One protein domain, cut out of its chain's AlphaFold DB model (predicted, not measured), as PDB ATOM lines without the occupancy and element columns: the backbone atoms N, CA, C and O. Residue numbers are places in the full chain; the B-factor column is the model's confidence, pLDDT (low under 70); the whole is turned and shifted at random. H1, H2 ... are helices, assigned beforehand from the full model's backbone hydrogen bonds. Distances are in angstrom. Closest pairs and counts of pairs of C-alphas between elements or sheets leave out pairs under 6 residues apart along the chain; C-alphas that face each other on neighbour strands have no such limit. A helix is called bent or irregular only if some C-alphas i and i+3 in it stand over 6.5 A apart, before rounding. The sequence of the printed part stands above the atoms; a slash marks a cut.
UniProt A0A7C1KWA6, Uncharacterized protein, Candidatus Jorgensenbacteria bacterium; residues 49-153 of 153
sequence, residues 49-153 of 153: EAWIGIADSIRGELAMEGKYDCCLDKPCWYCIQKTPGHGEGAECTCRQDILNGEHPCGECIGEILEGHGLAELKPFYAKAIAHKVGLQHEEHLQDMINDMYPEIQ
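AT A GLANCE: This is residues 49 to 153 of the 153 residues of an uncharacterized protein of Candidatus Jorgensenbacteria bacterium (UniProt A0A7C1KWA6). Look first for a helical hairpin, H5 and H6, at one end of the domain, with the shorter H3 packed on H5 and the short H4 beside the pair, its end meeting H6. At the other end lies the longest helix, H1, whose residues 49 to 54 stick out; between the two ends you find the tiny H2 and two long loops, residues 65 to 77 and 82 to 93. The printed part has 105 residues with six named helices, H1 to H6 in order along the chain, and no named strand: the class is all helix. The whole is compact, with a radius of gyration of the C-alphas of 14.0 A, and spans 40 by 32 by 19 A.

IN THESE COORDINATES: Find C-alpha 49 at (-23.611, -26.260, 18.044); from there H1, residues 49 to 64, runs 23.0 A to C-alpha 64 at (-42.416, -39.106, 14.642). Further on come H2, residues 78 to 81, H3, residues 94 to 100, and H4, residues 106 to 113. H5, residues 119 to 133, runs 21.6 A and is irregular, with C-alphas 120 and 123 7.5 A apart. H6, residues 135 to 148, runs 19.9 A to C-alpha 148 at (-34.255, -19.767, -8.397) and is irregular too, with C-alphas 136 and 139 7.4 A apart.

HOW THE PARTS SIT: Start at H1, which touches H2 with residues 55 to 59 alone; the closest C-alphas, of Ala 55 and Ile 80, are 7.1 A apart. H1 is apart from H3, H4, H5 and H6. H2 is close to H4 but not clearly touching, with the C-alphas of Tyr 78 and Glu 107 closest at 6.6 A. H4 touches H6, of which residues 144 to 148 alone take part, at a steep tilt of 55 degrees, the same way; the closest C-alphas are those of Leu 113 and Ile 145, 6.6 A apart. H3 touches H5 about perpendicular, at 83 degrees, where the C-alphas of Ile 98 and Ala 128 come closest at 5.1 A. H5 and H6 form a helical hairpin and touch at a shallow tilt of 32 degrees, only just short of steep, opposite ways; their closest C-alphas, of Ala 126 and Gln 142, are 4.9 A apart. In H1, H3 and H4 every O i to N i+4 pair is within hydrogen-bond range, in H5 6 of 11 and in H6 8 of 10 are, and H2 is too short for such a pair.

THE WHOLE: The two C-alphas farthest apart are those of Ala 50 and Gln 136, 44.0 A. The printed part has no cut and ends at residue 153, the chain's last. The links H1 to H2 and H2 to H3 are long, while H3 to H4, H4 to H5 and H5 to H6 are tight. In this model the mean pLDDT of the printed part is 89.4; look for values under 70 at residues 82 to 90 and 152 to 153.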
ATOM      1  N   GLU A  49     -23.601 -24.838  18.419       91.75
ATOM      2  CA  GLU A  49     -23.611 -26.260  18.044       91.75
ATOM      3  C   GLU A  49     -24.536 -27.079  18.947       91.75
ATOM      4  O   GLU A  49     -25.345 -27.866  18.456       91.75
ATOM      5  N   ALA A  50     -24.484 -26.841  20.262       90.12
ATOM      6  CA  ALA A  50     -25.395 -27.480  21.205       90.12
ATOM      7  C   ALA A  50     -26.861 -27.141  20.893       90.12
ATOM      8  O   ALA A  50     -27.720 -28.019  20.941       90.12
ATOM      9  N   TRP A  51     -27.148 -25.883  20.546       90.00
ATOM     10  CA  TRP A  51     -28.493 -25.462  20.171       90.00
ATOM     11  C   TRP A  51     -28.974 -26.134  18.869       90.00
ATOM     12  O   TRP A  51     -30.105 -26.614  18.835       90.00
ATOM     13  N   ILE A  52     -28.121 -26.247  17.842       90.88
ATOM     14  CA  ILE A  52     -28.452 -26.962  16.592       90.88
ATOM     15  C   ILE A  52     -28.803 -28.427  16.885       90.88
ATOM     16  O   ILE A  52     -29.834 -28.907  16.421       90.88
ATOM     17  N   GLY A  53     -28.012 -29.112  17.716       92.12
ATOM     18  CA  GLY A  53     -28.295 -30.502  18.088       92.12
ATOM     19  C   GLY A  53     -29.625 -30.671  18.832       92.12
ATOM     20  O   GLY A  53     -30.377 -31.606  18.561       92.12
ATOM     21  N   ILE A  54     -29.961 -29.742  19.734       91.81
ATOM     22  CA  ILE A  54     -31.267 -29.727  20.417       91.81
ATOM     23  C   ILE A  54     -32.398 -29.506  19.404       91.81
ATOM     24  O   ILE A  54     -33.413 -30.197  19.446       91.81
ATOM     25  N   ALA A  55     -32.217 -28.565  18.479       90.75
ATOM     26  CA  ALA A  55     -33.179 -28.260  17.430       90.75
ATOM     27  C   ALA A  55     -33.450 -29.462  16.510       90.75
ATOM     28  O   ALA A  55     -34.609 -29.740  16.198       90.75
ATOM     29  N   ASP A  56     -32.405 -30.187  16.105       92.00
ATOM     30  CA  ASP A  56     -32.526 -31.423  15.324       92.00
ATOM     31  C   ASP A  56     -33.308 -32.501  16.092       92.00
ATOM     32  O   ASP A  56     -34.197 -33.133  15.520       92.00
ATOM     33  N   SER A  57     -33.036 -32.666  17.392       93.31
ATOM     34  CA  SER A  57     -33.745 -33.631  18.246       93.31
ATOM     35  C   SER A  57     -35.241 -33.328  18.338       93.31
ATOM     36  O   SER A  57     -36.059 -34.218  18.122       93.31
ATOM     37  N   ILE A  58     -35.605 -32.066  18.598       90.81
ATOM     38  CA  ILE A  58     -37.010 -31.631  18.685       90.81
ATOM     39  C   ILE A  58     -37.740 -31.916  17.371       90.81
ATOM     40  O   ILE A  58     -38.840 -32.464  17.374       90.81
ATOM     41  N   ARG A  59     -37.122 -31.582  16.232       90.75
ATOM     42  CA  ARG A  59     -37.706 -31.856  14.914       90.75
ATOM     43  C   ARG A  59     -37.898 -33.349  14.667       90.75
ATOM     44  O   ARG A  59     -38.923 -33.730  14.113       90.75
ATOM     45  N   GLY A  60     -36.949 -34.185  15.092       92.38
ATOM     46  CA  GLY A  60     -37.069 -35.641  15.007       92.38
ATOM     47  C   GLY A  60     -38.266 -36.180  15.794       92.38
ATOM     48  O   GLY A  60     -39.042 -36.968  15.259       92.38
ATOM     49  N   GLU A  61     -38.458 -35.711  17.028       92.38
ATOM     50  CA  GLU A  61     -39.614 -36.079  17.858       92.38
ATOM     51  C   GLU A  61     -40.935 -35.621  17.224       92.38
ATOM     52  O   GLU A  61     -41.852 -36.425  17.053       92.38
ATOM     53  N   LEU A  62     -41.011 -34.366  16.769       89.94
ATOM     54  CA  LEU A  62     -42.196 -33.847  16.082       89.94
ATOM     55  C   LEU A  62     -42.499 -34.617  14.790       89.94
ATOM     56  O   LEU A  62     -43.664 -34.876  14.495       89.94
ATOM     57  N   ALA A  63     -41.478 -35.025  14.031       91.38
ATOM     58  CA  ALA A  63     -41.659 -35.806  12.808       91.38
ATOM     59  C   ALA A  63     -42.272 -37.181  13.108       91.38
ATOM     60  O   ALA A  63     -43.179 -37.620  12.402       91.38
ATOM     61  N   MET A  64     -41.832 -37.838  14.187       93.00
ATOM     62  CA  MET A  64     -42.416 -39.106  14.642       93.00
ATOM     63  C   MET A  64     -43.879 -38.961  15.078       93.00
ATOM     64  O   MET A  64     -44.659 -39.898  14.921       93.00
ATOM     65  N   GLU A  65     -44.258 -37.794  15.597       90.88
ATOM     66  CA  GLU A  65     -45.642 -37.461  15.945       90.88
ATOM     67  C   GLU A  65     -46.484 -36.993  14.742       90.88
ATOM     68  O   GLU A  65     -47.673 -36.726  14.903       90.88
ATOM     69  N   GLY A  66     -45.896 -36.886  13.543       89.44
ATOM     70  CA  GLY A  66     -46.567 -36.354  12.350       89.44
ATOM     71  C   GLY A  66     -46.762 -34.834  12.366       89.44
ATOM     72  O   GLY A  66     -47.546 -34.305  11.584       89.44
ATOM     73  N   LYS A  67     -46.051 -34.129  13.250       88.25
ATOM     74  CA  LYS A  67     -46.139 -32.679  13.485       88.25
ATOM     75  C   LYS A  67     -45.031 -31.880  12.806       88.25
ATOM     76  O   LYS A  67     -44.907 -30.678  13.030       88.25
ATOM     77  N   TYR A  68     -44.187 -32.533  12.017       90.69
ATOM     78  CA  TYR A  68     -43.088 -31.887  11.314       90.69
ATOM     79  C   TYR A  68     -42.887 -32.514   9.937       90.69
ATOM     80  O   TYR A  68     -42.543 -33.689   9.828       90.69
ATOM     81  N   ASP A  69     -43.075 -31.704   8.898       90.81
ATOM     82  CA  ASP A  69     -42.870 -32.054   7.495       90.81
ATOM     83  C   ASP A  69     -42.288 -30.840   6.753       90.81
ATOM     84  O   ASP A  69     -42.998 -29.934   6.299       90.81
ATOM     85  N   CYS A  70     -40.954 -30.768   6.731       91.69
ATOM     86  CA  CYS A  70     -40.228 -29.615   6.208       91.69
ATOM     87  C   CYS A  70     -40.272 -29.559   4.677       91.69
ATOM     88  O   CYS A  70     -40.139 -30.572   3.999       91.69
ATOM     89  N   CYS A  71     -40.402 -28.349   4.135       93.69
ATOM     90  CA  CYS A  71     -40.438 -28.082   2.698       93.69
ATOM     91  C   CYS A  71     -39.135 -27.486   2.138       93.69
ATOM     92  O   CYS A  71     -39.119 -27.043   0.988       93.69
ATOM     93  N   LEU A  72     -38.081 -27.420   2.957       95.06
ATOM     94  CA  LEU A  72     -36.797 -26.784   2.653       95.06
ATOM     95  C   LEU A  72     -35.652 -27.800   2.700       95.06
ATOM     96  O   LEU A  72     -35.731 -28.782   3.439       95.06
ATOM     97  N   ASP A  73     -34.558 -27.501   2.001       93.50
ATOM     98  CA  ASP A  73     -33.306 -28.269   2.063       93.50
ATOM     99  C   ASP A  73     -32.683 -28.229   3.462       93.50
ATOM    100  O   ASP A  73     -32.099 -29.204   3.945       93.50
ATOM    101  N   LYS A  74     -32.805 -27.074   4.128       91.50
ATOM    102  CA  LYS A  74     -32.408 -26.874   5.520       91.50
ATOM    103  C   LYS A  74     -33.589 -26.337   6.323       91.50
ATOM    104  O   LYS A  74     -34.232 -25.382   5.895       91.50
ATOM    105  N   PRO A  75     -33.863 -26.903   7.507       90.50
ATOM    106  CA  PRO A  75     -34.950 -26.434   8.355       90.50
ATOM    107  C   PRO A  75     -34.807 -24.962   8.744       90.50
ATOM    108  O   PRO A  75     -33.749 -24.541   9.209       90.50
ATOM    109  N   CYS A  76     -35.897 -24.207   8.611       87.81
ATOM    110  CA  CYS A  76     -35.981 -22.832   9.092       87.81
ATOM    111  C   CYS A  76     -36.073 -22.776  10.628       87.81
ATOM    112  O   CYS A  76     -36.210 -23.794  11.308       87.81
ATOM    113  N   TRP A  77     -36.023 -21.586  11.213       85.12
ATOM    114  CA  TRP A  77     -36.095 -21.393  12.660       85.12
ATOM    115  C   TRP A  77     -37.533 -21.436  13.192       85.12
ATOM    116  O   TRP A  77     -37.801 -21.925  14.296       85.12
ATOM    117  N   TYR A  78     -38.483 -20.987  12.375       85.94
ATOM    118  CA  TYR A  78     -39.904 -20.936  12.716       85.94
ATOM    119  C   TYR A  78     -40.482 -22.314  13.013       85.94
ATOM    120  O   TYR A  78     -41.332 -22.434  13.893       85.94
ATOM    121  N   CYS A  79     -39.957 -23.374  12.399       79.81
ATOM    122  CA  CYS A  79     -40.435 -24.729  12.668       79.81
ATOM    123  C   CYS A  79     -40.286 -25.179  14.135       79.81
ATOM    124  O   CYS A  79     -40.961 -26.120  14.539       79.81
ATOM    125  N   ILE A  80     -39.443 -24.508  14.930       82.06
ATOM    126  CA  ILE A  80     -39.265 -24.776  16.367       82.06
ATOM    127  C   ILE A  80     -39.874 -23.664  17.229       82.06
ATOM    128  O   ILE A  80     -40.345 -23.931  18.331       82.06
ATOM    129  N   GLN A  81     -39.853 -22.411  16.765       76.31
ATOM    130  CA  GLN A  81     -40.277 -21.272  17.587       76.31
ATOM    131  C   GLN A  81     -41.723 -20.836  17.383       76.31
ATOM    132  O   GLN A  81     -42.376 -20.392  18.328       76.31
ATOM    133  N   LYS A  82     -42.198 -20.851  16.137       68.00
ATOM    134  CA  LYS A  82     -43.468 -20.239  15.761       68.00
ATOM    135  C   LYS A  82     -43.920 -20.755  14.407       68.00
ATOM    136  O   LYS A  82     -43.269 -20.513  13.400       68.00
ATOM    137  N   THR A  83     -45.115 -21.318  14.357       59.53
ATOM    138  CA  THR A  83     -45.751 -21.773  13.117       59.53
ATOM    139  C   THR A  83     -47.042 -20.977  12.880       59.53
ATOM    140  O   THR A  83     -48.132 -21.435  13.220       59.53
ATOM    141  N   PRO A  84     -46.968 -19.733  12.348       53.75
ATOM    142  CA  PRO A  84     -48.154 -18.913  12.097       53.75
ATOM    143  C   PRO A  84     -49.103 -19.628  11.126       53.75
ATOM    144  O   PRO A  84     -48.681 -20.005  10.042       53.75
ATOM    145  N   GLY A  85     -50.376 -19.789  11.502       55.66
ATOM    146  CA  GLY A  85     -51.367 -20.546  10.717       55.66
ATOM    147  C   GLY A  85     -51.585 -21.991  11.186       55.66
ATOM    148  O   GLY A  85     -52.668 -22.514  10.959       55.66
ATOM    149  N   HIS A  86     -50.644 -22.563  11.948       55.91
ATOM    150  CA  HIS A  86     -50.704 -23.928  12.508       55.91
ATOM    151  C   HIS A  86     -50.829 -23.938  14.043       55.91
ATOM    152  O   HIS A  86     -50.503 -24.916  14.704       55.91
ATOM    153  N   GLY A  87     -51.278 -22.818  14.621       54.28
ATOM    154  CA  GLY A  87     -51.286 -22.585  16.068       54.28
ATOM    155  C   GLY A  87     -49.942 -22.078  16.605       54.28
ATOM    156  O   GLY A  87     -48.884 -22.288  16.013       54.28
ATOM    157  N   GLU A  88     -49.973 -21.356  17.728       52.31
ATOM    158  CA  GLU A  88     -48.746 -21.024  18.457       52.31
ATOM    159  C   GLU A  88     -48.115 -22.318  18.996       52.31
ATOM    160  O   GLU A  88     -48.660 -22.953  19.894       52.31
ATOM    161  N   GLY A  89     -46.961 -22.692  18.439       57.34
ATOM    162  CA  GLY A  89     -46.008 -23.608  19.066       57.34
ATOM    163  C   GLY A  89     -46.276 -25.111  18.972       57.34
ATOM    164  O   GLY A  89     -45.982 -25.788  19.951       57.34
ATOM    165  N   ALA A  90     -46.780 -25.672  17.864       63.62
ATOM    166  CA  ALA A  90     -47.002 -27.127  17.847       63.62
ATOM    167  C   ALA A  90     -46.650 -27.886  16.563       63.62
ATOM    168  O   ALA A  90     -46.147 -29.001  16.686       63.62
ATOM    169  N   GLU A  91     -46.902 -27.361  15.361       80.44
ATOM    170  CA  GLU A  91     -46.833 -28.202  14.155       80.44
ATOM    171  C   GLU A  91     -46.290 -27.437  12.944       80.44
ATOM    172  O   GLU A  91     -46.768 -26.360  12.593       80.44
ATOM    173  N   CYS A  92     -45.280 -28.003  12.287       87.44
ATOM    174  CA  CYS A  92     -44.760 -27.530  11.011       87.44
ATOM    175  C   CYS A  92     -45.272 -28.450   9.899       87.44
ATOM    176  O   CYS A  92     -44.662 -29.476   9.614       87.44
ATOM    177  N   THR A  93     -46.377 -28.071   9.258       88.75
ATOM    178  CA  THR A  93     -46.970 -28.812   8.129       88.75
ATOM    179  C   THR A  93     -46.846 -28.055   6.804       88.75
ATOM    180  O   THR A  93     -47.608 -28.303   5.873       88.75
ATOM    181  N   CYS A  94     -45.868 -27.144   6.696       91.12
ATOM    182  CA  CYS A  94     -45.718 -26.238   5.553       91.12
ATOM    183  C   CYS A  94     -45.574 -26.956   4.209       91.12
ATOM    184  O   CYS A  94     -46.009 -26.425   3.188       91.12
ATOM    185  N   ARG A  95     -45.004 -28.167   4.182       94.69
ATOM    186  CA  ARG A  95     -44.970 -28.975   2.958       94.69
ATOM    187  C   ARG A  95     -46.372 -29.338   2.473       94.69
ATOM    188  O   ARG A  95     -46.639 -29.220   1.278       94.69
ATOM    189  N   GLN A  96     -47.264 -29.738   3.375       93.50
ATOM    190  CA  GLN A  96     -48.640 -30.070   3.024       93.50
ATOM    191  C   GLN A  96     -49.403 -28.837   2.533       93.50
ATOM    192  O   GLN A  96     -50.144 -28.937   1.556       93.50
ATOM    193  N   ASP A  97     -49.183 -27.676   3.151       92.75
ATOM    194  CA  ASP A  97     -49.791 -26.422   2.693       92.75
ATOM    195  C   ASP A  97     -49.342 -26.097   1.273       92.75
ATOM    196  O   ASP A  97     -50.174 -25.835   0.411       92.75
ATOM    197  N   ILE A  98     -48.040 -26.209   0.997       96.56
ATOM    198  CA  ILE A  98     -47.487 -25.985  -0.340       96.56
ATOM    199  C   ILE A  98     -48.149 -26.912  -1.359       96.56
ATOM    200  O   ILE A  98     -48.647 -26.433  -2.375       96.56
ATOM    201  N   LEU A  99     -48.234 -28.214  -1.070       97.38
ATOM    202  CA  LEU A  99     -48.897 -29.185  -1.950       97.38
ATOM    203  C   LEU A  99     -50.378 -28.850  -2.195       97.38
ATOM    204  O   LEU A  99     -50.894 -29.085  -3.289       97.38
ATOM    205  N   ASN A 100     -51.048 -28.264  -1.205       96.69
ATOM    206  CA  ASN A 100     -52.437 -27.818  -1.307       96.69
ATOM    207  C   ASN A 100     -52.587 -26.457  -2.016       96.69
ATOM    208  O   ASN A 100     -53.708 -26.029  -2.298       96.69
ATOM    209  N   GLY A 101     -51.484 -25.781  -2.351       96.19
ATOM    210  CA  GLY A 101     -51.497 -24.410  -2.860       96.19
ATOM    211  C   GLY A 101     -51.905 -23.391  -1.794       96.19
ATOM    212  O   GLY A 101     -52.456 -22.345  -2.127       96.19
ATOM    213  N   GLU A 102     -51.660 -23.704  -0.525       94.38
ATOM    214  CA  GLU A 102     -51.897 -22.854   0.633       94.38
ATOM    215  C   GLU A 102     -50.597 -22.196   1.114       94.38
ATOM    216  O   GLU A 102     -49.490 -22.608   0.783       94.38
ATOM    217  N   HIS A 103     -50.728 -21.123   1.892       92.31
ATOM    218  CA  HIS A 103     -49.620 -20.216   2.176       92.31
ATOM    219  C   HIS A 103     -48.785 -20.752   3.345       92.31
ATOM    220  O   HIS A 103     -49.313 -20.762   4.463       92.31
ATOM    221  N   PRO A 104     -47.501 -21.117   3.141       91.88
ATOM    222  CA  PRO A 104     -46.648 -21.637   4.207       91.88
ATOM    223  C   PRO A 104     -46.218 -20.519   5.171       91.88
ATOM    224  O   PRO A 104     -46.620 -19.356   5.048       91.88
ATOM    225  N   CYS A 105     -45.393 -20.838   6.169       89.62
ATOM    226  CA  CYS A 105     -44.880 -19.821   7.084       89.62
ATOM    227  C   CYS A 105     -43.933 -18.829   6.375       89.62
ATOM    228  O   CYS A 105     -43.337 -19.135   5.344       89.62
ATOM    229  N   GLY A 106     -43.770 -17.632   6.950       90.06
ATOM    230  CA  GLY A 106     -42.985 -16.559   6.328       90.06
ATOM    231  C   GLY A 106     -41.510 -16.904   6.084       90.06
ATOM    232  O   GLY A 106     -40.972 -16.505   5.057       90.06
ATOM    233  N   GLU A 107     -40.870 -17.673   6.972       91.44
ATOM    234  CA  GLU A 107     -39.482 -18.110   6.746       91.44
ATOM    235  C   GLU A 107     -39.377 -19.121   5.603       91.44
ATOM    236  O   GLU A 107     -38.466 -19.013   4.792       91.44
ATOM    237  N   CYS A 108     -40.333 -20.049   5.471       93.31
ATOM    238  CA  CYS A 108     -40.365 -20.949   4.320       93.31
ATOM    239  C   CYS A 108     -40.491 -20.172   3.007       93.31
ATOM    240  O   CYS A 108     -39.822 -20.524   2.046       93.31
ATOM    241  N   ILE A 109     -41.295 -19.105   2.963       95.25
ATOM    242  CA  ILE A 109     -41.414 -18.260   1.766       95.25
ATOM    243  C   ILE A 109     -40.079 -17.598   1.428       95.25
ATOM    244  O   ILE A 109     -39.676 -17.646   0.272       95.25
ATOM    245  N   GLY A 110     -39.401 -17.004   2.414       95.25
ATOM    246  CA  GLY A 110     -38.094 -16.374   2.204       95.25
ATOM    247  C   GLY A 110     -37.079 -17.355   1.620       95.25
ATOM    248  O   GLY A 110     -36.560 -17.124   0.536       95.25
ATOM    249  N   GLU A 111     -36.901 -18.502   2.274       96.81
ATOM    250  CA  GLU A 111     -35.968 -19.549   1.837       96.81
ATOM    251  C   GLU A 111     -36.348 -20.126   0.463       96.81
ATOM    252  O   GLU A 111     -35.483 -20.373  -0.375       96.81
ATOM    253  N   ILE A 112     -37.644 -20.286   0.173       97.31
ATOM    254  CA  ILE A 112     -38.103 -20.712  -1.154       97.31
ATOM    255  C   ILE A 112     -37.703 -19.683  -2.219       97.31
ATOM    256  O   ILE A 112     -37.199 -20.071  -3.272       97.31
ATOM    257  N   LEU A 113     -37.898 -18.392  -1.953       97.12
ATOM    258  CA  LEU A 113     -37.535 -17.303  -2.864       97.12
ATOM    259  C   LEU A 113     -36.018 -17.062  -2.962       97.12
ATOM    260  O   LEU A 113     -35.588 -16.299  -3.822       97.12
ATOM    261  N   GLU A 114     -35.222 -17.731  -2.128       96.38
ATOM    262  CA  GLU A 114     -33.756 -17.773  -2.194       96.38
ATOM    263  C   GLU A 114     -33.219 -19.070  -2.832       96.38
ATOM    264  O   GLU A 114     -32.009 -19.237  -2.977       96.38
ATOM    265  N   GLY A 115     -34.099 -19.988  -3.257       96.38
ATOM    266  CA  GLY A 115     -33.696 -21.248  -3.892       96.38
ATOM    267  C   GLY A 115     -33.336 -22.371  -2.911       96.38
ATOM    268  O   GLY A 115     -32.594 -23.280  -3.272       96.38
ATOM    269  N   HIS A 116     -33.813 -22.309  -1.665       96.81
ATOM    270  CA  HIS A 116     -33.518 -23.280  -0.595       96.81
ATOM    271  C   HIS A 116     -34.695 -24.212  -0.254       96.81
ATOM    272  O   HIS A 116     -34.698 -24.903   0.768       96.81
ATOM    273  N   GLY A 117     -35.719 -24.225  -1.099       96.75
ATOM    274  CA  GLY A 117     -36.828 -25.167  -1.062       96.75
ATOM    275  C   GLY A 117     -36.473 -26.536  -1.653       96.75
ATOM    276  O   GLY A 117     -35.597 -26.654  -2.502       96.75
ATOM    277  N   LEU A 118     -37.204 -27.578  -1.250       96.25
ATOM    278  CA  LEU A 118     -37.131 -28.889  -1.899       96.25
ATOM    279  C   LEU A 118     -37.529 -28.810  -3.384       96.25
ATOM    280  O   LEU A 118     -38.683 -28.528  -3.713       96.25
ATOM    281  N   ALA A 119     -36.595 -29.116  -4.286       94.56
ATOM    282  CA  ALA A 119     -36.780 -28.963  -5.732       94.56
ATOM    283  C   ALA A 119     -38.039 -29.663  -6.288       94.56
ATOM    284  O   ALA A 119     -38.678 -29.144  -7.205       94.56
ATOM    285  N   GLU A 120     -38.460 -30.799  -5.723       95.62
ATOM    286  CA  GLU A 120     -39.675 -31.502  -6.155       95.62
ATOM    287  C   GLU A 120     -40.978 -30.728  -5.886       95.62
ATOM    288  O   GLU A 120     -42.009 -31.017  -6.496       95.62
ATOM    289  N   LEU A 121     -40.946 -29.739  -4.989       97.38
ATOM    290  CA  LEU A 121     -42.087 -28.886  -4.666       97.38
ATOM    291  C   LEU A 121     -42.160 -27.635  -5.554       97.38
ATOM    292  O   LEU A 121     -43.149 -26.902  -5.477       97.38
ATOM    293  N   LYS A 122     -41.172 -27.411  -6.433       97.50
ATOM    294  CA  LYS A 122     -41.121 -26.277  -7.373       97.50
ATOM    295  C   LYS A 122     -42.460 -25.995  -8.077       97.50
ATOM    296  O   LYS A 122     -42.856 -24.828  -8.089       97.50
ATOM    297  N   PRO A 123     -43.207 -26.992  -8.603       97.56
ATOM    298  CA  PRO A 123     -44.474 -26.737  -9.300       97.56
ATOM    299  C   PRO A 123     -45.591 -26.153  -8.422       97.56
ATOM    300  O   PRO A 123     -46.622 -25.735  -8.941       97.56
ATOM    301  N   PHE A 124     -45.421 -26.159  -7.099       98.38
ATOM    302  CA  PHE A 124     -46.448 -25.771  -6.135       98.38
ATOM    303  C   PHE A 124     -46.179 -24.405  -5.485       98.38
ATOM    304  O   PHE A 124     -47.107 -23.774  -4.975       98.38
ATOM    305  N   TYR A 125     -44.932 -23.920  -5.514       98.19
ATOM    306  CA  TYR A 125     -44.513 -22.733  -4.764       98.19
ATOM    307  C   TYR A 125     -45.248 -21.454  -5.149       98.19
ATOM    308  O   TYR A 125     -45.729 -20.748  -4.262       98.19
ATOM    309  N   ALA A 126     -45.359 -21.153  -6.444       98.25
ATOM    310  CA  ALA A 126     -45.944 -19.892  -6.898       98.25
ATOM    311  C   ALA A 126     -47.391 -19.734  -6.412       98.25
ATOM    312  O   ALA A 126     -47.735 -18.733  -5.781       98.25
ATOM    313  N   LYS A 127     -48.207 -20.775  -6.609       98.25
ATOM    314  CA  LYS A 127     -49.596 -20.823  -6.148       98.25
ATOM    315  C   LYS A 127     -49.707 -20.737  -4.623       98.25
ATOM    316  O   LYS A 127     -50.503 -19.951  -4.111       98.25
ATOM    317  N   ALA A 128     -48.895 -21.515  -3.906       97.69
ATOM    318  CA  ALA A 128     -48.868 -21.531  -2.445       97.69
ATOM    319  C   ALA A 128     -48.579 -20.140  -1.860       97.69
ATOM    320  O   ALA A 128     -49.315 -19.644  -1.005       97.69
ATOM    321  N   ILE A 129     -47.556 -19.457  -2.375       97.06
ATOM    322  CA  ILE A 129     -47.201 -18.097  -1.955       97.06
ATOM    323  C   ILE A 129     -48.321 -17.110  -2.334       97.06
ATOM    324  O   ILE A 129     -48.738 -16.287  -1.511       97.06
ATOM    325  N   ALA A 130     -48.879 -17.228  -3.541       97.94
ATOM    326  CA  ALA A 130     -49.936 -16.347  -4.033       97.94
ATOM    327  C   ALA A 130     -51.242 -16.421  -3.216       97.94
ATOM    328  O   ALA A 130     -51.991 -15.444  -3.197       97.94
ATOM    329  N   HIS A 131     -51.510 -17.508  -2.479       96.31
ATOM    330  CA  HIS A 131     -52.740 -17.680  -1.693       96.31
ATOM    331  C   HIS A 131     -53.042 -16.512  -0.733       96.31
ATOM    332  O   HIS A 131     -54.197 -16.099  -0.628       96.31
ATOM    333  N   LYS A 132     -52.028 -15.940  -0.059       94.12
ATOM    334  CA  LYS A 132     -52.207 -14.744   0.801       94.12
ATOM    335  C   LYS A 132     -51.488 -13.491   0.308       94.12
ATOM    336  O   LYS A 132     -51.789 -12.406   0.800       94.12
ATOM    337  N   VAL A 133     -50.578 -13.617  -0.658       92.38
ATOM    338  CA  VAL A 133     -49.930 -12.466  -1.313       92.38
ATOM    339  C   VAL A 133     -50.842 -11.855  -2.390       92.38
ATOM    340  O   VAL A 133     -50.805 -10.649  -2.622       92.38
ATOM    341  N   GLY A 134     -51.720 -12.663  -2.988       96.25
ATOM    342  CA  GLY A 134     -52.673 -12.289  -4.032       96.25
ATOM    343  C   GLY A 134     -52.465 -13.117  -5.302       96.25
ATOM    344  O   GLY A 134     -51.373 -13.121  -5.866       96.25
ATOM    345  N   LEU A 135     -53.526 -13.775  -5.781       96.25
ATOM    346  CA  LEU A 135     -53.484 -14.654  -6.963       96.25
ATOM    347  C   LEU A 135     -53.048 -13.931  -8.243       96.25
ATOM    348  O   LEU A 135     -52.458 -14.542  -9.126       96.25
ATOM    349  N   GLN A 136     -53.261 -12.615  -8.330       97.94
ATOM    350  CA  GLN A 136     -52.770 -11.801  -9.445       97.94
ATOM    351  C   GLN A 136     -51.235 -11.771  -9.564       97.94
ATOM    352  O   GLN A 136     -50.718 -11.301 -10.572       97.94
ATOM    353  N   HIS A 137     -50.508 -12.224  -8.539       97.81
ATOM    354  CA  HIS A 137     -49.049 -12.288  -8.530       97.81
ATOM    355  C   HIS A 137     -48.503 -13.681  -8.870       97.81
ATOM    356  O   HIS A 137     -47.288 -13.820  -8.965       97.81
ATOM    357  N   GLU A 138     -49.355 -14.696  -9.060       98.06
ATOM    358  CA  GLU A 138     -48.923 -16.087  -9.262       98.06
ATOM    359  C   GLU A 138     -47.977 -16.245 -10.459       98.06
ATOM    360  O   GLU A 138     -46.935 -16.872 -10.320       98.06
ATOM    361  N   GLU A 139     -48.284 -15.623 -11.601       98.12
ATOM    362  CA  GLU A 139     -47.432 -15.678 -12.798       98.12
ATOM    363  C   GLU A 139     -46.042 -15.082 -12.532       98.12
ATOM    364  O   GLU A 139     -45.027 -15.724 -12.784       98.12
ATOM    365  N   HIS A 140     -45.983 -13.896 -11.920       97.94
ATOM    366  CA  HIS A 140     -44.709 -13.254 -11.599       97.94
ATOM    367  C   HIS A 140     -43.901 -14.037 -10.552       97.94
ATOM    368  O   HIS A 140     -42.678 -14.135 -10.642       97.94
ATOM    369  N   LEU A 141     -44.582 -14.621  -9.563       98.06
ATOM    370  CA  LEU A 141     -43.955 -15.517  -8.597       98.06
ATOM    371  C   LEU A 141     -43.412 -16.769  -9.290       98.06
ATOM    372  O   LEU A 141     -42.324 -17.217  -8.948       98.06
ATOM    373  N   GLN A 142     -44.126 -17.317 -10.274       98.00
ATOM    374  CA  GLN A 142     -43.661 -18.469 -11.039       98.00
ATOM    375  C   GLN A 142     -42.386 -18.152 -11.826       98.00
ATOM    376  O   GLN A 142     -41.481 -18.987 -11.842       98.00
ATOM    377  N   ASP A 143     -42.281 -16.959 -12.412       97.44
ATOM    378  CA  ASP A 143     -41.055 -16.505 -13.077       97.44
ATOM    379  C   ASP A 143     -39.876 -16.457 -12.096       97.44
ATOM    380  O   ASP A 143     -38.839 -17.069 -12.344       97.44
ATOM    381  N   MET A 144     -40.066 -15.834 -10.927       96.94
ATOM    382  CA  MET A 144     -39.042 -15.793  -9.874       96.94
ATOM    383  C   MET A 144     -38.626 -17.196  -9.406       96.94
ATOM    384  O   MET A 144     -37.443 -17.469  -9.217       96.94
ATOM    385  N   ILE A 145     -39.586 -18.106  -9.224       97.44
ATOM    386  CA  ILE A 145     -39.308 -19.497  -8.847       97.44
ATOM    387  C   ILE A 145     -38.536 -20.219  -9.958       97.44
ATOM    388  O   ILE A 145     -37.614 -20.976  -9.672       97.44
ATOM    389  N   ASN A 146     -38.854 -19.993 -11.231       96.56
ATOM    390  CA  ASN A 146     -38.106 -20.608 -12.326       96.56
ATOM    391  C   ASN A 146     -36.640 -20.154 -12.352       96.56
ATOM    392  O   ASN A 146     -35.769 -20.983 -12.619       96.56
ATOM    393  N   ASP A 147     -36.374 -18.889 -12.018       96.00
ATOM    394  CA  ASP A 147     -35.015 -18.352 -11.910       96.00
ATOM    395  C   ASP A 147     -34.236 -18.972 -10.738       96.00
ATOM    396  O   ASP A 147     -33.042 -19.249 -10.869       96.00
ATOM    397  N   MET A 148     -34.897 -19.209  -9.598       95.25
ATOM    398  CA  MET A 148     -34.255 -19.767  -8.397       95.25
ATOM    399  C   MET A 148     -34.049 -21.287  -8.462       95.25
ATOM    400  O   MET A 148     -33.115 -21.805  -7.854       95.25
ATOM    401  N   TYR A 149     -34.892 -22.004  -9.210       94.38
ATOM    402  CA  TYR A 149     -34.843 -23.462  -9.359       94.38
ATOM    403  C   TYR A 149     -34.682 -23.846 -10.836       94.38
ATOM    404  O   TYR A 149     -35.626 -24.374 -11.443       94.38
ATOM    405  N   PRO A 150     -33.520 -23.583 -11.458       85.19
ATOM    406  CA  PRO A 150     -33.295 -23.951 -12.849       85.19
ATOM    407  C   PRO A 150     -33.375 -25.473 -13.018       85.19
ATOM    408  O   PRO A 150     -32.920 -26.232 -12.163       85.19
ATOM    409  N   GLU A 151     -33.958 -25.928 -14.130       79.69
ATOM    410  CA  GLU A 151     -33.943 -27.352 -14.481       79.69
ATOM    411  C   GLU A 151     -32.487 -27.830 -14.564       79.69
ATOM    412  O   GLU A 151     -31.667 -27.225 -15.264       79.69
ATOM    413  N   ILE A 152     -32.160 -28.906 -13.846       65.25
ATOM    414  CA  ILE A 152     -30.852 -29.551 -13.970       65.25
ATOM    415  C   ILE A 152     -30.809 -30.180 -15.367       65.25
ATOM    416  O   ILE A 152     -31.575 -31.101 -15.651       65.25
ATOM    417  N   GLN A 153     -29.960 -29.633 -16.240       44.03
ATOM    418  CA  GLN A 153     -29.693 -30.178 -17.576       44.03
ATOM    419  C   GLN A 153     -28.936 -31.504 -17.515       44.03
ATOM    420  O   GLN A 153     -28.015 -31.623 -16.673       44.03
TER     421      GLN A 153